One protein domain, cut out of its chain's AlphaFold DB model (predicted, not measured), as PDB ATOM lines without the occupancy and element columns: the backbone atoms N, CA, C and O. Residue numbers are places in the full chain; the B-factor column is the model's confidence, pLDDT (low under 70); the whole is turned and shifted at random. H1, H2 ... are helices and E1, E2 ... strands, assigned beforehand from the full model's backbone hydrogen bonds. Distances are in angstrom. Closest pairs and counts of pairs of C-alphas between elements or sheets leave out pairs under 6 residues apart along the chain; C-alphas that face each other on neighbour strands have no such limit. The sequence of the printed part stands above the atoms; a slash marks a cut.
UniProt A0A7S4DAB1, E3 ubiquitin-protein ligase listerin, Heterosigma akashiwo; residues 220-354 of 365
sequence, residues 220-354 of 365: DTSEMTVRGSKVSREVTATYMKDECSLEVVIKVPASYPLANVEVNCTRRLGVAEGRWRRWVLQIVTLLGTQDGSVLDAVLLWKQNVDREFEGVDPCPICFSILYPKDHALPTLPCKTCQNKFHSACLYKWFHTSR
ATOM      1  N   ASP A 220      50.024  36.074 -21.463       84.38
ATOM      2  CA  ASP A 220      49.545  34.703 -21.620       84.38
ATOM      3  C   ASP A 220      48.102  34.578 -21.104       84.38
ATOM      4  O   ASP A 220      47.804  34.833 -19.938       84.38
ATOM      5  N   THR A 221      47.192  34.147 -21.979       80.62
ATOM      6  CA  THR A 221      45.787  33.869 -21.638       80.62
ATOM      7  C   THR A 221      45.617  32.777 -20.579       80.62
ATOM      8  O   THR A 221      44.557  32.694 -19.957       80.62
ATOM      9  N   SER A 222      46.638  31.939 -20.366       82.69
ATOM     10  CA  SER A 222      46.674  30.976 -19.265       82.69
ATOM     11  C   SER A 222      46.918  31.656 -17.910       82.69
ATOM     12  O   SER A 222      46.393  31.194 -16.894       82.69
ATOM     13  N   GLU A 223      47.627  32.790 -17.907       89.12
ATOM     14  CA  GLU A 223      47.928  33.574 -16.711       89.12
ATOM     15  C   GLU A 223      46.825  34.580 -16.390       89.12
ATOM     16  O   GLU A 223      46.453  34.730 -15.229       89.12
ATOM     17  N   MET A 224      46.272  35.281 -17.384       94.50
ATOM     18  CA  MET A 224      45.251  36.296 -17.133       94.50
ATOM     19  C   MET A 224      44.126  36.288 -18.162       94.50
ATOM     20  O   MET A 224      44.348  36.279 -19.369       94.50
ATOM     21  N   THR A 225      42.891  36.381 -17.664       95.44
ATOM     22  CA  THR A 225      41.693  36.560 -18.493       95.44
ATOM     23  C   THR A 225      40.830  37.690 -17.949       95.44
ATOM     24  O   THR A 225      40.751  37.898 -16.736       95.44
ATOM     25  N   VAL A 226      40.169  38.422 -18.846       97.38
ATOM     26  CA  VAL A 226      39.276  39.531 -18.489       97.38
ATOM     27  C   VAL A 226      37.959  39.359 -19.227       97.38
ATOM     28  O   VAL A 226      37.934  39.114 -20.427       97.38
ATOM     29  N   ARG A 227      36.839  39.458 -18.509       95.38
ATOM     30  CA  ARG A 227      35.493  39.262 -19.058       95.38
ATOM     31  C   ARG A 227      34.587  40.406 -18.638       95.38
ATOM     32  O   ARG A 227      34.529  40.744 -17.461       95.38
ATOM     33  N   GLY A 228      33.849  40.966 -19.591       96.31
ATOM     34  CA  GLY A 228      32.863  42.019 -19.352       96.31
ATOM     35  C   GLY A 228      31.438  41.558 -19.653       96.31
ATOM     36  O   GLY A 228      31.199  40.877 -20.651       96.31
ATOM     37  N   SER A 229      30.483  41.953 -18.814       96.00
ATOM     38  CA  SER A 229      29.063  41.615 -18.942       96.00
ATOM     39  C   SER A 229      28.203  42.872 -18.903       96.00
ATOM     40  O   SER A 229      28.167  43.578 -17.900       96.00
ATOM     41  N   LYS A 230      27.446  43.133 -19.975       93.38
ATOM     42  CA  LYS A 230      26.483  44.251 -20.012       93.38
ATOM     43  C   LYS A 230      25.286  44.021 -19.095       93.38
ATOM     44  O   LYS A 230      24.721  44.979 -18.586       93.38
ATOM     45  N   VAL A 231      24.899  42.755 -18.915       93.88
ATOM     46  CA  VAL A 231      23.702  42.371 -18.155       93.88
ATOM     47  C   VAL A 231      23.944  42.551 -16.662       93.88
ATOM     48  O   VAL A 231      23.163  43.221 -15.998       93.88
ATOM     49  N   SER A 232      25.046  42.003 -16.139       95.81
ATOM     50  CA  SER A 232      25.419  42.200 -14.730       95.81
ATOM     51  C   SER A 232      26.139  43.526 -14.476       95.81
ATOM     52  O   SER A 232      26.253  43.940 -13.326       95.81
ATOM     53  N   ARG A 233      26.571  44.218 -15.542       97.25
ATOM     54  CA  ARG A 233      27.383  45.447 -15.502       97.25
ATOM     55  C   ARG A 233      28.691  45.252 -14.737       97.25
ATOM     56  O   ARG A 233      29.116  46.104 -13.963       97.25
ATOM     57  N   GLU A 234      29.324  44.108 -14.955       97.44
ATOM     58  CA  GLU A 234      30.542  43.706 -14.255       97.44
ATOM     59  C   GLU A 234      31.675  43.440 -15.235       97.44
ATOM     60  O   GLU A 234      31.476  42.866 -16.309       97.44
ATOM     61  N   VAL A 235      32.878  43.822 -14.821       98.25
ATOM     62  CA  VAL A 235      34.140  43.414 -15.428       98.25
ATOM     63  C   VAL A 235      34.884  42.558 -14.417       98.25
ATOM     64  O   VAL A 235      35.187  43.008 -13.316       98.25
ATOM     65  N   THR A 236      35.160  41.311 -14.785       97.94
ATOM     66  CA  THR A 236      35.896  40.350 -13.964       97.94
ATOM     67  C   THR A 236      37.260  40.104 -14.581       97.94
ATOM     68  O   THR A 236      37.342  39.722 -15.747       97.94
ATOM     69  N   ALA A 237      38.316  40.299 -13.799       97.56
ATOM     70  CA  ALA A 237      39.675  39.941 -14.168       97.56
ATOM     71  C   ALA A 237      40.172  38.826 -13.244       97.56
ATOM     72  O   ALA A 237      40.112  38.947 -12.018       97.56
ATOM     73  N   THR A 238      40.654  37.741 -13.841       96.62
ATOM     74  CA  THR A 238      41.186  36.572 -13.140       96.62
ATOM     75  C   THR A 238      42.653  36.411 -13.505       96.62
ATOM     76  O   THR A 238      42.991  36.433 -14.686       96.62
ATOM     77  N   TYR A 239      43.499  36.229 -12.494       95.56
ATOM     78  CA  TYR A 239      44.932  35.999 -12.625       95.56
ATOM     79  C   TYR A 239      45.305  34.673 -11.959       95.56
ATOM     80  O   TYR A 239      44.888  34.399 -10.828       95.56
ATOM     81  N   MET A 240      46.080  33.852 -12.656       92.50
ATOM     82  CA  MET A 240      46.553  32.545 -12.223       92.50
ATOM     83  C   MET A 240      48.052  32.447 -12.479       92.50
ATOM     84  O   MET A 240      48.512  32.674 -13.592       92.50
ATOM     85  N   LYS A 241      48.813  32.104 -11.444       89.38
ATOM     86  CA  LYS A 241      50.251  31.856 -11.555       89.38
ATOM     87  C   LYS A 241      50.666  30.866 -10.481       89.38
ATOM     88  O   LYS A 241      50.368  31.080  -9.305       89.38
ATOM     89  N   ASP A 242      51.331  29.791 -10.890       86.81
ATOM     90  CA  ASP A 242      51.653  28.649 -10.030       86.81
ATOM     91  C   ASP A 242      50.396  28.133  -9.290       86.81
ATOM     92  O   ASP A 242      49.380  27.839  -9.920       86.81
ATOM     93  N   GLU A 243      50.423  28.048  -7.957       84.44
ATOM     94  CA  GLU A 243      49.268  27.670  -7.121       84.44
ATOM     95  C   GLU A 243      48.411  28.878  -6.675       84.44
ATOM     96  O   GLU A 243      47.445  28.730  -5.921       84.44
ATOM     97  N   CYS A 244      48.752  30.094  -7.116       87.94
ATOM     98  CA  CYS A 244      48.062  31.320  -6.725       87.94
ATOM     99  C   CYS A 244      46.931  31.667  -7.704       87.94
ATOM    100  O   CYS A 244      47.087  31.597  -8.924       87.94
ATOM    101  N   SER A 245      45.788  32.098  -7.162       91.75
ATOM    102  CA  SER A 245      44.612  32.496  -7.941       91.75
ATOM    103  C   SER A 245      43.963  33.736  -7.337       91.75
ATOM    104  O   SER A 245      43.504  33.732  -6.187       91.75
ATOM    105  N   LEU A 246      43.920  34.799  -8.137       95.06
ATOM    106  CA  LEU A 246      43.393  36.107  -7.776       95.06
ATOM    107  C   LEU A 246      42.259  36.485  -8.723       95.06
ATOM    108  O   LEU A 246      42.321  36.227  -9.922       95.06
ATOM    109  N   GLU A 247      41.219  37.110  -8.188       96.12
ATOM    110  CA  GLU A 247      40.080  37.559  -8.985       96.12
ATOM    111  C   GLU A 247      39.558  38.885  -8.441       96.12
ATOM    112  O   GLU A 247      39.303  39.014  -7.238       96.12
ATOM    113  N   VAL A 248      39.411  39.867  -9.331       97.19
ATOM    114  CA  VAL A 248      38.788  41.161  -9.046       97.19
ATOM    115  C   VAL A 248      37.560  41.347  -9.931       97.19
ATOM    116  O   VAL A 248      37.581  41.042 -11.122       97.19
ATOM    117  N   VAL A 249      36.488  41.854  -9.335       98.00
ATOM    118  CA  VAL A 249      35.215  42.162  -9.983       98.00
ATOM    119  C   VAL A 249      34.932  43.645  -9.782       98.00
ATOM    120  O   VAL A 249      34.789  44.103  -8.648       98.00
ATOM    121  N   ILE A 250      34.855  44.391 -10.879       98.12
ATOM    122  CA  ILE A 250      34.478  45.805 -10.910       98.12
ATOM    123  C   ILE A 250      33.038  45.880 -11.404       98.12
ATOM    124  O   ILE A 250      32.758  45.572 -12.562       98.12
ATOM    125  N   LYS A 251      32.122  46.288 -10.531       97.75
ATOM    126  CA  LYS A 251      30.706  46.460 -10.844       97.75
ATOM    127  C   LYS A 251      30.403  47.933 -11.087       97.75
ATOM    128  O   LYS A 251      30.603  48.782 -10.217       97.75
ATOM    129  N   VAL A 252      29.916  48.222 -12.286       96.88
ATOM    130  CA  VAL A 252      29.624  49.569 -12.771       96.88
ATOM    131  C   VAL A 252      28.135  49.865 -12.556       96.88
ATOM    132  O   VAL A 252      27.284  49.182 -13.138       96.88
ATOM    133  N   PRO A 253      27.763  50.878 -11.753       96.75
ATOM    134  CA  PRO A 253      26.358  51.184 -11.496       96.75
ATOM    135  C   PRO A 253      25.637  51.642 -12.768       96.75
ATOM    136  O   PRO A 253      26.264  52.115 -13.719       96.75
ATOM    137  N   ALA A 254      24.307  51.509 -12.796       96.69
ATOM    138  CA  ALA A 254      23.479  51.974 -13.913       96.69
ATOM    139  C   ALA A 254      23.663  53.475 -14.176       96.69
ATOM    140  O   ALA A 254      23.819  53.881 -15.321       96.69
ATOM    141  N   SER A 255      23.762  54.266 -13.109       95.69
ATOM    142  CA  SER A 255      23.953  55.714 -13.138       95.69
ATOM    143  C   SER A 255      25.417  56.147 -13.268       95.69
ATOM    144  O   SER A 255      25.721  57.306 -13.006       95.69
ATOM    145  N   TYR A 256      26.352  55.258 -13.634       94.88
ATOM    146  CA  TYR A 256      27.763  55.634 -13.789       94.88
ATOM    147  C   TYR A 256      27.905  56.808 -14.781       94.88
ATOM    148  O   TYR A 256      27.345  56.730 -15.877       94.88
ATOM    149  N   PRO A 257      28.638  57.885 -14.436       94.50
ATOM    150  CA  PRO A 257      29.565  58.014 -13.312       94.50
ATOM    151  C   PRO A 257      28.971  58.629 -12.034       94.50
ATOM    152  O   PRO A 257      29.707  58.788 -11.072       94.50
ATOM    153  N   LEU A 258      27.680  58.972 -11.985       95.25
ATOM    154  CA  LEU A 258      27.040  59.650 -10.842       95.25
ATOM    155  C   LEU A 258      27.127  58.844  -9.536       95.25
ATOM    156  O   LEU A 258      27.241  59.422  -8.454       95.25
ATOM    157  N   ALA A 259      27.082  57.515  -9.641       94.38
ATOM    158  CA  ALA A 259      27.370  56.596  -8.549       94.38
ATOM    159  C   ALA A 259      28.750  55.947  -8.723       94.38
ATOM    160  O   ALA A 259      29.206  55.686  -9.840       94.38
ATOM    161  N   ASN A 260      29.395  55.650  -7.595       92.44
ATOM    162  CA  ASN A 260      30.702  55.002  -7.571       92.44
ATOM    163  C   ASN A 260      30.611  53.529  -7.979       92.44
ATOM    164  O   ASN A 260      29.618  52.852  -7.716       92.44
ATOM    165  N   VAL A 261      31.691  53.028  -8.573       95.25
ATOM    166  CA  VAL A 261      31.869  51.595  -8.820       95.25
ATOM    167  C   VAL A 261      32.037  50.823  -7.513       95.25
ATOM    168  O   VAL A 261      32.612  51.324  -6.543       95.25
ATOM    169  N   GLU A 262      31.595  49.571  -7.509       95.94
ATOM    170  CA  GLU A 262      31.890  48.620  -6.438       95.94
ATOM    171  C   GLU A 262      33.012  47.692  -6.898       95.94
ATOM    172  O   GLU A 262      32.951  47.123  -7.988       95.94
ATOM    173  N   VAL A 263      34.045  47.525  -6.075       96.62
ATOM    174  CA  VAL A 263      35.205  46.693  -6.411       96.62
ATOM    175  C   VAL A 263      35.325  45.585  -5.380       96.62
ATOM    176  O   VAL A 263      35.576  45.835  -4.201       96.62
ATOM    177  N   ASN A 264      35.158  44.352  -5.837       93.56
ATOM    178  CA  ASN A 264      35.181  43.161  -5.007       93.56
ATOM    179  C   ASN A 264      36.347  42.263  -5.402       93.56
ATOM    180  O   ASN A 264      36.678  42.136  -6.574       93.56
ATOM    181  N   CYS A 265      36.957  41.606  -4.422       90.06
ATOM    182  CA  CYS A 265      37.966  40.584  -4.671       90.06
ATOM    183  C   CYS A 265      37.417  39.234  -4.216       90.06
ATOM    184  O   CYS A 265      37.256  39.010  -3.011       90.06
ATOM    185  N   THR A 266      37.081  38.373  -5.169       87.88
ATOM    186  CA  THR A 266      36.354  37.108  -4.965       87.88
ATOM    187  C   THR A 266      37.291  35.914  -4.780       87.88
ATOM    188  O   THR A 266      36.915  34.956  -4.108       87.88
ATOM    189  N   ARG A 267      38.534  35.985  -5.278       86.75
ATOM    190  CA  ARG A 267      39.601  34.994  -5.029       86.75
ATOM    191  C   ARG A 267      40.910  35.688  -4.673       86.75
ATOM    192  O   ARG A 267      41.235  36.724  -5.246       86.75
ATOM    193  N   ARG A 268      41.618  35.149  -3.674       87.69
ATOM    194  CA  ARG A 268      42.725  35.823  -2.960       87.69
ATOM    195  C   ARG A 268      43.891  34.887  -2.615       87.69
ATOM    196  O   ARG A 268      44.669  35.185  -1.711       87.69
ATOM    197  N   LEU A 269      43.975  33.719  -3.248       87.38
ATOM    198  CA  LEU A 269      44.981  32.719  -2.888       87.38
ATOM    199  C   LEU A 269      46.375  33.235  -3.262       87.38
ATOM    200  O   LEU A 269      46.595  33.627  -4.404       87.38
ATOM    201  N   GLY A 270      47.292  33.240  -2.290       79.88
ATOM    202  CA  GLY A 270      48.684  33.664  -2.478       79.88
ATOM    203  C   GLY A 270      49.017  35.099  -2.058       79.88
ATOM    204  O   GLY A 270      50.186  35.467  -2.093       79.88
ATOM    205  N   VAL A 271      48.043  35.914  -1.621       87.19
ATOM    206  CA  VAL A 271      48.281  37.336  -1.295       87.19
ATOM    207  C   VAL A 271      47.715  37.723   0.073       87.19
ATOM    208  O   VAL A 271      46.573  37.423   0.419       87.19
ATOM    209  N   ALA A 272      48.514  38.450   0.862       88.00
ATOM    210  CA  ALA A 272      48.115  38.934   2.183       88.00
ATOM    211  C   ALA A 272      46.968  39.960   2.117       88.00
ATOM    212  O   ALA A 272      46.909  40.801   1.218       88.00
ATOM    213  N   GLU A 273      46.095  39.962   3.132       88.25
ATOM    214  CA  GLU A 273      44.858  40.749   3.098       88.25
ATOM    215  C   GLU A 273      45.076  42.258   2.910       88.25
ATOM    216  O   GLU A 273      44.373  42.927   2.150       88.25
ATOM    217  N   GLY A 274      46.094  42.798   3.578       87.12
ATOM    218  CA  GLY A 274      46.431  44.213   3.477       87.12
ATOM    219  C   GLY A 274      46.848  44.646   2.069       87.12
ATOM    220  O   GLY A 274      46.664  45.815   1.739       87.12
ATOM    221  N   ARG A 275      47.379  43.738   1.237       87.81
ATOM    222  CA  ARG A 275      47.819  44.078  -0.124       87.81
ATOM    223  C   ARG A 275      46.626  44.244  -1.060       87.81
ATOM    224  O   ARG A 275      46.450  45.326  -1.614       87.81
ATOM    225  N   TRP A 276      45.741  43.248  -1.152       89.25
ATOM    226  CA  TRP A 276      44.599  43.337  -2.071       89.25
ATOM    227  C   TRP A 276      43.619  44.456  -1.687       89.25
ATOM    228  O   TRP A 276      43.087  45.120  -2.573       89.25
ATOM    229  N   ARG A 277      43.430  44.753  -0.388       91.00
ATOM    230  CA  ARG A 277      42.615  45.905   0.050       91.00
ATOM    231  C   ARG A 277      43.155  47.239  -0.479       91.00
ATOM    232  O   ARG A 277      42.371  48.132  -0.793       91.00
ATOM    233  N   ARG A 278      44.479  47.386  -0.601       90.38
ATOM    234  CA  ARG A 278      45.091  48.593  -1.181       90.38
ATOM    235  C   ARG A 278      44.900  48.659  -2.687       90.38
ATOM    236  O   ARG A 278      44.615  49.739  -3.185       90.38
ATOM    237  N   TRP A 279      44.996  47.534  -3.393       93.25
ATOM    238  CA  TRP A 279      44.706  47.495  -4.830       93.25
ATOM    239  C   TRP A 279      43.250  47.877  -5.110       93.25
ATOM    240  O   TRP A 279      42.985  48.695  -5.984       93.25
ATOM    241  N   VAL A 280      42.312  47.380  -4.296       93.69
ATOM    242  CA  VAL A 280      40.901  47.796  -4.341       93.69
ATOM    243  C   VAL A 280      40.765  49.304  -4.135       93.69
ATOM    244  O   VAL A 280      40.113  49.972  -4.933       93.69
ATOM    245  N   LEU A 281      41.418  49.866  -3.112       91.75
ATOM    246  CA  LEU A 281      41.382  51.309  -2.863       91.75
ATOM    247  C   LEU A 281      41.962  52.116  -4.033       91.75
ATOM    248  O   LEU A 281      41.421  53.169  -4.365       91.75
ATOM    249  N   GLN A 282      43.032  51.636  -4.667       91.88
ATOM    250  CA  GLN A 282      43.618  52.278  -5.844       91.88
ATOM    251  C   GLN A 282      42.642  52.300  -7.021       91.88
ATOM    252  O   GLN A 282      42.448  53.360  -7.607       91.88
ATOM    253  N   ILE A 283      41.965  51.184  -7.305       94.69
ATOM    254  CA  ILE A 283      40.935  51.116  -8.352       94.69
ATOM    255  C   ILE A 283      39.774  52.072  -8.046       94.69
ATOM    256  O   ILE A 283      39.374  52.849  -8.910       94.69
ATOM    257  N   VAL A 284      39.251  52.054  -6.814       92.88
ATOM    258  CA  VAL A 284      38.158  52.952  -6.397       92.88
ATOM    259  C   VAL A 284      38.582  54.418  -6.504       92.88
ATOM    260  O   VAL A 284      37.796  55.257  -6.934       92.88
ATOM    261  N   THR A 285      39.830  54.738  -6.153       90.12
ATOM    262  CA  THR A 285      40.363  56.102  -6.261       90.12
ATOM    263  C   THR A 285      40.485  56.530  -7.722       90.12
ATOM    264  O   THR A 285      40.011  57.612  -8.067       90.12
ATOM    265  N   LEU A 286      41.059  55.681  -8.580       90.12
ATOM    266  CA  LEU A 286      41.188  55.927 -10.017       90.12
ATOM    267  C   LEU A 286      39.817  56.213 -10.647       90.12
ATOM    268  O   LEU A 286      39.616  57.274 -11.226       90.12
ATOM    269  N   LEU A 287      38.846  55.319 -10.449       91.38
ATOM    270  CA  LEU A 287      37.520  55.428 -11.069       91.38
ATOM    271  C   LEU A 287      36.607  56.471 -10.402       91.38
ATOM    272  O   LEU A 287      35.673  56.961 -11.031       91.38
ATOM    273  N   GLY A 288      36.850  56.818  -9.135       86.25
ATOM    274  CA  GLY A 288      36.037  57.777  -8.382       86.25
ATOM    275  C   GLY A 288      36.525  59.223  -8.477       86.25
ATOM    276  O   GLY A 288      35.716  60.150  -8.452       86.25
ATOM    277  N   THR A 289      37.835  59.444  -8.611       78.75
ATOM    278  CA  THR A 289      38.437  60.789  -8.495       78.75
ATOM    279  C   THR A 289      39.226  61.243  -9.715       78.75
ATOM    280  O   THR A 289      39.486  62.435  -9.837       78.75
ATOM    281  N   GLN A 290      39.569  60.332 -10.624       79.69
ATOM    282  CA  GLN A 290      40.347  60.627 -11.828       79.69
ATOM    283  C   GLN A 290      39.513  60.309 -13.078       79.69
ATOM    284  O   GLN A 290      38.474  59.645 -12.994       79.69
ATOM    285  N   ASP A 291      39.955  60.776 -14.245       80.31
ATOM    286  CA  ASP A 291      39.328  60.467 -15.539       80.31
ATOM    287  C   ASP A 291      39.814  59.106 -16.092       80.31
ATOM    288  O   ASP A 291      40.111  58.960 -17.273       80.31
ATOM    289  N   GLY A 292      39.923  58.098 -15.215       85.31
ATOM    290  CA  GLY A 292      40.345  56.741 -15.575       85.31
ATOM    291  C   GLY A 292      39.197  55.871 -16.096       85.31
ATOM    292  O   GLY A 292      38.056  55.976 -15.635       85.31
ATOM    293  N   SER A 293      39.508  54.977 -17.033       91.75
ATOM    294  CA  SER A 293      38.590  53.967 -17.568       91.75
ATOM    295  C   SER A 293      38.622  52.659 -16.768       91.75
ATOM    296  O   SER A 293      39.537  52.394 -15.984       91.75
ATOM    297  N   VAL A 294      37.626  51.792 -16.973       95.50
ATOM    298  CA  VAL A 294      37.601  50.451 -16.366       95.50
ATOM    299  C   VAL A 294      38.763  49.607 -16.896       95.50
ATOM    300  O   VAL A 294      39.329  48.812 -16.147       95.50
ATOM    301  N   LEU A 295      39.178  49.822 -18.149       95.06
ATOM    302  CA  LEU A 295      40.401  49.230 -18.691       95.06
ATOM    303  C   LEU A 295      41.638  49.662 -17.883       95.06
ATOM    304  O   LEU A 295      42.418  48.801 -17.476       95.06
ATOM    305  N   ASP A 296      41.783  50.955 -17.581       93.44
ATOM    306  CA  ASP A 296      42.907  51.470 -16.782       93.44
ATOM    307  C   ASP A 296      42.924  50.860 -15.380       93.44
ATOM    308  O   ASP A 296      43.981  50.493 -14.868       93.44
ATOM    309  N   ALA A 297      41.750  50.668 -14.776       95.62
ATOM    310  CA  ALA A 297      41.617  49.976 -13.499       95.62
ATOM    311  C   ALA A 297      42.082  48.513 -13.557       95.62
ATOM    312  O   ALA A 297      42.788  48.056 -12.654       95.62
ATOM    313  N   VAL A 298      41.712  47.775 -14.608       96.88
ATOM    314  CA  VAL A 298      42.155  46.385 -14.797       96.88
ATOM    315  C   VAL A 298      43.662  46.321 -15.064       96.88
ATOM    316  O   VAL A 298      44.341  45.455 -14.512       96.88
ATOM    317  N   LEU A 299      44.212  47.252 -15.847       94.88
ATOM    318  CA  LEU A 299      45.652  47.350 -16.099       94.88
ATOM    319  C   LEU A 299      46.428  47.703 -14.825       94.88
ATOM    320  O   LEU A 299      47.445  47.075 -14.539       94.88
ATOM    321  N   LEU A 300      45.932  48.645 -14.023       94.88
ATOM    322  CA  LEU A 300      46.512  49.001 -12.727       94.88
ATOM    323  C   LEU A 300      46.502  47.809 -11.761       94.88
ATOM    324  O   LEU A 300      47.471  47.573 -11.035       94.88
ATOM    325  N   TRP A 301      45.413  47.039 -11.752       95.81
ATOM    326  CA  TRP A 301      45.338  45.805 -10.978       95.81
ATOM    327  C   TRP A 301      46.365  44.778 -11.459       95.81
ATOM    328  O   TRP A 301      47.145  44.289 -10.645       95.81
ATOM    329  N   LYS A 302      46.430  44.517 -12.773       95.12
ATOM    330  CA  LYS A 302      47.418  43.612 -13.372       95.12
ATOM    331  C   LYS A 302      48.840  44.014 -12.991       95.12
ATOM    332  O   LYS A 302      49.591  43.177 -12.513       95.12
ATOM    333  N   GLN A 303      49.195  45.289 -13.142       94.56
ATOM    334  CA  GLN A 303      50.531  45.778 -12.801       94.56
ATOM    335  C   GLN A 303      50.856  45.544 -11.323       94.56
ATOM    336  O   GLN A 303      51.951  45.099 -11.004       94.56
ATOM    337  N   ASN A 304      49.919  45.806 -10.412       94.31
ATOM    338  CA  ASN A 304      50.125  45.512  -8.995       94.31
ATOM    339  C   ASN A 304      50.380  44.019  -8.743       94.31
ATOM    340  O   ASN A 304      51.280  43.683  -7.976       94.31
ATOM    341  N   VAL A 305      49.607  43.146  -9.391       93.56
ATOM    342  CA  VAL A 305      49.747  41.690  -9.274       93.56
ATOM    343  C   VAL A 305      51.075  41.208  -9.868       93.56
ATOM    344  O   VAL A 305      51.798  40.462  -9.217       93.56
ATOM    345  N   ASP A 306      51.452  41.673 -11.058       93.38
ATOM    346  CA  ASP A 306      52.719  41.296 -11.690       93.38
ATOM    347  C   ASP A 306      53.912  41.701 -10.808       93.38
ATOM    348  O   ASP A 306      54.781  40.881 -10.517       93.38
ATOM    349  N   ARG A 307      53.919  42.936 -10.285       93.94
ATOM    350  CA  ARG A 307      54.994  43.423  -9.402       93.94
ATOM    351  C   ARG A 307      55.047  42.701  -8.057       93.94
ATOM    352  O   ARG A 307      56.131  42.529  -7.504       93.94
ATOM    353  N   GLU A 308      53.899  42.279  -7.536       91.81
ATOM    354  CA  GLU A 308      53.813  41.431  -6.347       91.81
ATOM    355  C   GLU A 308      54.556  40.106  -6.569       91.81
ATOM    356  O   GLU A 308      55.405  39.733  -5.759       91.81
ATOM    357  N   PHE A 309      54.289  39.431  -7.692       90.50
ATOM    358  CA  PHE A 309      54.928  38.157  -8.034       90.50
ATOM    359  C   PHE A 309      56.385  38.299  -8.496       90.50
ATOM    360  O   PHE A 309      57.153  37.347  -8.381       90.50
ATOM    361  N   GLU A 310      56.799  39.473  -8.971       92.25
ATOM    362  CA  GLU A 310      58.213  39.819  -9.183       92.25
ATOM    363  C   GLU A 310      58.974  40.080  -7.865       92.25
ATOM    364  O   GLU A 310      60.190  40.272  -7.883       92.25
ATOM    365  N   GLY A 311      58.282  40.099  -6.718       91.38
ATOM    366  CA  GLY A 311      58.888  40.329  -5.407       91.38
ATOM    367  C   GLY A 311      59.235  41.793  -5.138       91.38
ATOM    368  O   GLY A 311      60.132  42.079  -4.343       91.38
ATOM    369  N   VAL A 312      58.559  42.739  -5.797       93.00
ATOM    370  CA  VAL A 312      58.763  44.167  -5.531       93.00
ATOM    371  C   VAL A 312      58.132  44.536  -4.193       93.00
ATOM    372  O   VAL A 312      56.912  44.526  -4.032       93.00
ATOM    373  N   ASP A 313      58.972  44.924  -3.237       92.25
ATOM    374  CA  ASP A 313      58.499  45.387  -1.937       92.25
ATOM    375  C   ASP A 313      57.733  46.720  -2.042       92.25
ATOM    376  O   ASP A 313      58.159  47.642  -2.751       92.25
ATOM    377  N   PRO A 314      56.619  46.874  -1.303       93.44
ATOM    378  CA  PRO A 314      55.881  48.125  -1.266       93.44
ATOM    379  C   PRO A 314      56.680  49.226  -0.560       93.44
ATOM    380  O   PRO A 314      57.432  48.982   0.384       93.44
ATOM    381  N   CYS A 315      56.442  50.477  -0.953       95.38
ATOM    382  CA  CYS A 315      57.013  51.641  -0.280       95.38
ATOM    383  C   CYS A 315      56.604  51.663   1.208       95.38
ATOM    384  O   CYS A 315      55.406  51.711   1.491       95.38
ATOM    385  N   PRO A 316      57.533  51.734   2.178       95.00
ATOM    386  CA  PRO A 316      57.184  51.682   3.603       95.00
ATOM    387  C   PRO A 316      56.384  52.883   4.136       95.00
ATOM    388  O   PRO A 316      55.908  52.842   5.265       95.00
ATOM    389  N   ILE A 317      56.260  53.970   3.363       94.25
ATOM    390  CA  ILE A 317      55.511  55.173   3.769       94.25
ATOM    391  C   ILE A 317      54.026  55.048   3.409       94.25
ATOM    392  O   ILE A 317      53.167  55.348   4.234       94.25
ATOM    393  N   CYS A 318      53.714  54.646   2.175       91.94
ATOM    394  CA  CYS A 318      52.332  54.535   1.689       91.94
ATOM    395  C   CYS A 318      51.823  53.089   1.640       91.94
ATOM    396  O   CYS A 318      50.630  52.862   1.463       91.94
ATOM    397  N   PHE A 319      52.721  52.118   1.812       91.75
ATOM    398  CA  PHE A 319      52.481  50.681   1.745       91.75
ATOM    399  C   PHE A 319      51.929  50.172   0.401       91.75
ATOM    400  O   PHE A 319      51.349  49.083   0.344       91.75
ATOM    401  N   SER A 320      52.140  50.927  -0.678       91.50
ATOM    402  CA  SER A 320      51.776  50.549  -2.047       91.50
ATOM    403  C   SER A 320      53.017  50.275  -2.894       91.50
ATOM    404  O   SER A 320      54.065  50.891  -2.683       91.50
ATOM    405  N   ILE A 321      52.891  49.369  -3.866       93.69
ATOM    406  CA  ILE A 321      53.923  49.125  -4.884       93.69
ATOM    407  C   ILE A 321      53.900  50.262  -5.912       93.69
ATOM    408  O   ILE A 321      54.909  50.926  -6.132       93.69
ATOM    409  N   LEU A 322      52.731  50.560  -6.478       92.81
ATOM    410  CA  LEU A 322      52.541  51.676  -7.407       92.81
ATOM    411  C   LEU A 322      52.088  52.926  -6.641       92.81
ATOM    412  O   LEU A 322      51.189  52.848  -5.798       92.81
ATOM    413  N   TYR A 323      52.710  54.080  -6.893       89.81
ATOM    414  CA  TYR A 323      52.291  55.340  -6.272       89.81
ATOM    415  C   TYR A 323      50.926  55.797  -6.830       89.81
ATOM    416  O   TYR A 323      50.736  55.756  -8.041       89.81
ATOM    417  N   PRO A 324      49.966  56.267  -6.007       82.56
ATOM    418  CA  PRO A 324      48.596  56.528  -6.475       82.56
ATOM    419  C   PRO A 324      48.401  57.597  -7.564       82.56
ATOM    420  O   PRO A 324      47.318  57.647  -8.135       82.56
ATOM    421  N   LYS A 325      49.375  58.493  -7.798       80.69
ATOM    422  CA  LYS A 325      49.229  59.603  -8.764       80.69
ATOM    423  C   LYS A 325      49.841  59.298 -10.132       80.69
ATOM    424  O   LYS A 325      49.260  59.673 -11.135       80.69
ATOM    425  N   ASP A 326      51.021  58.688 -10.159       84.88
ATOM    426  CA  ASP A 326      51.824  58.486 -11.377       84.88
ATOM    427  C   ASP A 326      52.188  57.010 -11.608       84.88
ATOM    428  O   ASP A 326      52.967  56.686 -12.500       84.88
ATOM    429  N   HIS A 327      51.670  56.114 -10.761       88.69
ATOM    430  CA  HIS A 327      51.960  54.682 -10.759       88.69
ATOM    431  C   HIS A 327      53.464  54.345 -10.706       88.69
ATOM    432  O   HIS A 327      53.871  53.236 -11.045       88.69
ATOM    433  N   ALA A 328      54.309  55.261 -10.215       92.31
ATOM    434  CA  ALA A 328      55.744  55.036 -10.106       92.31
ATOM    435  C   ALA A 328      56.081  53.968  -9.055       92.31
ATOM    436  O   ALA A 328      55.404  53.822  -8.032       92.31
ATOM    437  N   LEU A 329      57.184  53.253  -9.283       95.19
ATOM    438  CA  LEU A 329      57.736  52.272  -8.346       95.19
ATOM    439  C   LEU A 329      58.579  52.940  -7.246       95.19
ATOM    440  O   LEU A 329      59.122  54.034  -7.447       95.19
ATOM    441  N   PRO A 330      58.746  52.300  -6.076       95.75
ATOM    442  CA  PRO A 330      59.702  52.749  -5.079       95.75
ATOM    443  C   PRO A 330      61.123  52.477  -5.577       95.75
ATOM    444  O   PRO A 330      61.596  51.341  -5.582       95.75
ATOM    445  N   THR A 331      61.823  53.528  -5.997       95.56
ATOM    446  CA  THR A 331      63.166  53.418  -6.589       95.56
ATOM    447  C   THR A 331      64.268  54.048  -5.749       95.56
ATOM    448  O   THR A 331      65.431  53.842  -6.074       95.56
ATOM    449  N   LEU A 332      63.948  54.781  -4.672       95.94
ATOM    450  CA  LEU A 332      64.946  55.458  -3.835       95.94
ATOM    451  C   LEU A 332      65.346  54.592  -2.628       95.94
ATOM    452  O   LEU A 332      64.600  54.585  -1.644       95.94
ATOM    453  N   PRO A 333      66.487  53.874  -2.655       96.94
ATOM    454  CA  PRO A 333      66.939  53.069  -1.526       96.94
ATOM    455  C   PRO A 333      67.586  53.931  -0.437       96.94
ATOM    456  O   PRO A 333      68.388  54.821  -0.719       96.94
ATOM    457  N   CYS A 334      67.313  53.616   0.828       97.00
ATOM    458  CA  CYS A 334      68.141  54.105   1.930       97.00
ATOM    459  C   CYS A 334      69.522  53.433   1.889       97.00
ATOM    460  O   CYS A 334      69.609  52.207   1.896       97.00
ATOM    461  N   LYS A 335      70.606  54.213   1.958       96.00
ATOM    462  CA  LYS A 335      71.983  53.680   1.938       96.00
ATOM    463  C   LYS A 335      72.296  52.729   3.098       96.00
ATOM    464  O   LYS A 335      73.147  51.857   2.953       96.00
ATOM    465  N   THR A 336      71.622  52.882   4.240       97.19
ATOM    466  CA  THR A 336      71.839  52.029   5.418       97.19
ATOM    467  C   THR A 336      70.972  50.774   5.400       97.19
ATOM    468  O   THR A 336      71.503  49.677   5.500       97.19
ATOM    469  N   CYS A 337      69.643  50.909   5.308       96.62
ATOM    470  CA  CYS A 337      68.725  49.769   5.452       96.62
ATOM    471  C   CYS A 337      68.192  49.210   4.126       96.62
ATOM    472  O   CYS A 337      67.352  48.316   4.162       96.62
ATOM    473  N   GLN A 338      68.609  49.759   2.979       96.31
ATOM    474  CA  GLN A 338      68.278  49.318   1.611       96.31
ATOM    475  C   GLN A 338      66.786  49.312   1.226       96.31
ATOM    476  O   GLN A 338      66.445  49.041   0.077       96.31
ATOM    477  N   ASN A 339      65.889  49.692   2.140       96.19
ATOM    478  CA  ASN A 339      64.465  49.850   1.858       96.19
ATOM    479  C   ASN A 339      64.247  50.974   0.838       96.19
ATOM    480  O   ASN A 339      64.858  52.042   0.959       96.19
ATOM    481  N   LYS A 340      63.367  50.731  -0.138       97.38
ATOM    482  CA  LYS A 340      63.078  51.659  -1.235       97.38
ATOM    483  C   LYS A 340      61.809  52.466  -0.973       97.38
ATOM    484  O   LYS A 340      60.834  51.954  -0.432       97.38
ATOM    485  N   PHE A 341      61.805  53.722  -1.405       97.44
ATOM    486  CA  PHE A 341      60.676  54.639  -1.251       97.44
ATOM    487  C   PHE A 341      60.286  55.263  -2.593       97.44
ATOM    488  O   PHE A 341      61.138  55.469  -3.463       97.44
ATOM    489  N   HIS A 342      59.009  55.622  -2.753       96.44
ATOM    490  CA  HIS A 342      58.604  56.534  -3.828       96.44
ATOM    491  C   HIS A 342      59.214  57.912  -3.590       96.44
ATOM    492  O   HIS A 342      59.194  58.407  -2.458       96.44
ATOM    493  N   SER A 343      59.670  58.563  -4.661       94.69
ATOM    494  CA  SER A 343      60.228  59.921  -4.597       94.69
ATOM    495  C   SER A 343      59.272  60.907  -3.918       94.69
ATOM    496  O   SER A 343      59.641  61.561  -2.941       94.69
ATOM    497  N   ALA A 344      58.002  60.916  -4.335       93.50
ATOM    498  CA  ALA A 344      56.973  61.777  -3.758       93.50
ATOM    499  C   ALA A 344      56.721  61.501  -2.262       93.50
ATOM    500  O   ALA A 344      56.612  62.435  -1.464       93.50
ATOM    501  N   CYS A 345      56.670  60.225  -1.858       94.62
ATOM    502  CA  CYS A 345      56.465  59.845  -0.457       94.62
ATOM    503  C   CYS A 345      57.622  60.324   0.425       94.62
ATOM    504  O   CYS A 345      57.395  60.922   1.479       94.62
ATOM    505  N   LEU A 346      58.857  60.083  -0.016       95.12
ATOM    506  CA  LEU A 346      60.051  60.448   0.736       95.12
ATOM    507  C   LEU A 346      60.222  61.969   0.827       95.12
ATOM    508  O   LEU A 346      60.484  62.500   1.906       95.12
ATOM    509  N   TYR A 347      59.998  62.680  -0.280       93.31
ATOM    510  CA  TYR A 347      60.032  64.140  -0.311       93.31
ATOM    511  C   TYR A 347      59.026  64.752   0.673       93.31
ATOM    512  O   TYR A 347      59.388  65.612   1.486       93.31
ATOM    513  N   LYS A 348      57.776  64.261   0.658       92.38
ATOM    514  CA  LYS A 348      56.723  64.685   1.592       92.38
ATOM    515  C   LYS A 348      57.103  64.384   3.042       92.38
ATOM    516  O   LYS A 348      56.864  65.216   3.921       92.38
ATOM    517  N   TRP A 349      57.717  63.230   3.300       93.88
ATOM    518  CA  TRP A 349      58.198  62.856   4.628       93.88
ATOM    519  C   TRP A 349      59.267  63.823   5.155       93.88
ATOM    520  O   TRP A 349      59.130  64.319   6.274       93.88
ATOM    521  N   PHE A 350      60.291  64.158   4.365       94.50
ATOM    522  CA  PHE A 350      61.337  65.107   4.781       94.50
ATOM    523  C   PHE A 350      60.791  66.509   5.034       94.50
ATOM    524  O   PHE A 350      61.121  67.121   6.051       94.50
ATOM    525  N   HIS A 351      59.894  66.989   4.173       92.25
ATOM    526  CA  HIS A 351      59.255  68.292   4.355       92.25
ATOM    527  C   HIS A 351      58.403  68.344   5.625       92.25
ATOM    528  O   HIS A 351      58.472  69.311   6.383       92.25
ATOM    529  N   THR A 352      57.629  67.290   5.892       90.12
ATOM    530  CA  THR A 352      56.723  67.251   7.051       90.12
ATOM    531  C   THR A 352      57.492  67.062   8.360       90.12
ATOM    532  O   THR A 352      57.190  67.715   9.356       90.12
ATOM    533  N   SER A 353      58.518  66.208   8.367       88.94
ATOM    534  CA  SER A 353      59.333  65.918   9.556       88.94
ATOM    535  C   SER A 353      60.427  66.956   9.836       88.94
ATOM    536  O   SER A 353      61.008  66.949  10.923       88.94
ATOM    537  N   ARG A 354      60.724  67.833   8.863       89.38
ATOM    538  CA  ARG A 354      61.855  68.780   8.856       89.38
ATOM    539  C   ARG A 354      63.216  68.109   9.095       89.38
ATOM    540  O   ARG A 354      64.128  68.726   9.646       89.38
TER     541      ARG A 354
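What this domain is: This is residues 220 to 354 of the 365 residues of the protein "E3 ubiquitin-protein ligase listerin" of Heterosigma akashiwo (UniProt A0A7S4DAB1). A sheet of four strands, E1 to E4, has helices H1 and H2 side by side over one face, making two layers, and its other face is bare. Beyond the helices, loops within residues 310 to 342 and the short helix H3 make a second lobe at the far end of the longest axis. The printed part has 135 residues, with named elements in the order E1 E2 E3 E4 H1 H2 H3; the sheet, E1 - E2 - E3 - E4, is a meander, each strand the antiparallel neighbour of the one before. The class is mixed, and the whole is compact, with a radius of gyration of the C-alphas of 16.2 A and spans of 53 by 38 by 23 A.

Where its parts are: E1, residues 224 to 229, begins with C-alpha 224 at (45.251, 36.296, -17.133) and measures 17.1 A from first to last C-alpha. E2 is residues 234 to 241, 23.2 A; E3 is 244 to 251, 23.4 A; E4 is 262 to 269, 20.9 A. H1 is residues 273 to 289, 24.0 A; H2 is 294 to 309, 22.8 A. H3, residues 343 to 353, 15.4 A, ends with C-alpha 353 at (59.333, 65.918, 9.556).

How they stand to each other: Within hydrogen-bond range are N 227 and O 236 in hairpin E1 and E2, N 239 and O 246 in hairpin E2 and E3, and N 249 and O 264 in hairpin E3 and E4, each 2.8 A. H1 lies over E4 at a height over the sheet of 9.0 A; their closest C-alphas, Val 280 and Val 263, are 6.2 A apart. H2, on the same face, lies over E2 and E3 at 9.8 A; its closest C-alpha pair with E2 is Val 298 and Ala 237, 6.9 A. H1 and H2, a helical hairpin, touch at a shallow tilt of 26 degrees, opposite ways, with closest C-alphas Ile 283 and Ala 297 at 5.3 A. H3 is apart from both. Every O i to N i+4 pair is within hydrogen-bond range in H2 and H3, and 12 of 13 in H1.

The domain as a whole: The farthest C-alphas, Val 231 and Thr 336, are 54.5 A apart. The long link from H2 to H3 has 33 residues, with 332 to 333 paired antiparallel with 340 to 341. The printed part has no cut, and no printed residue is under 70 in pLDDT.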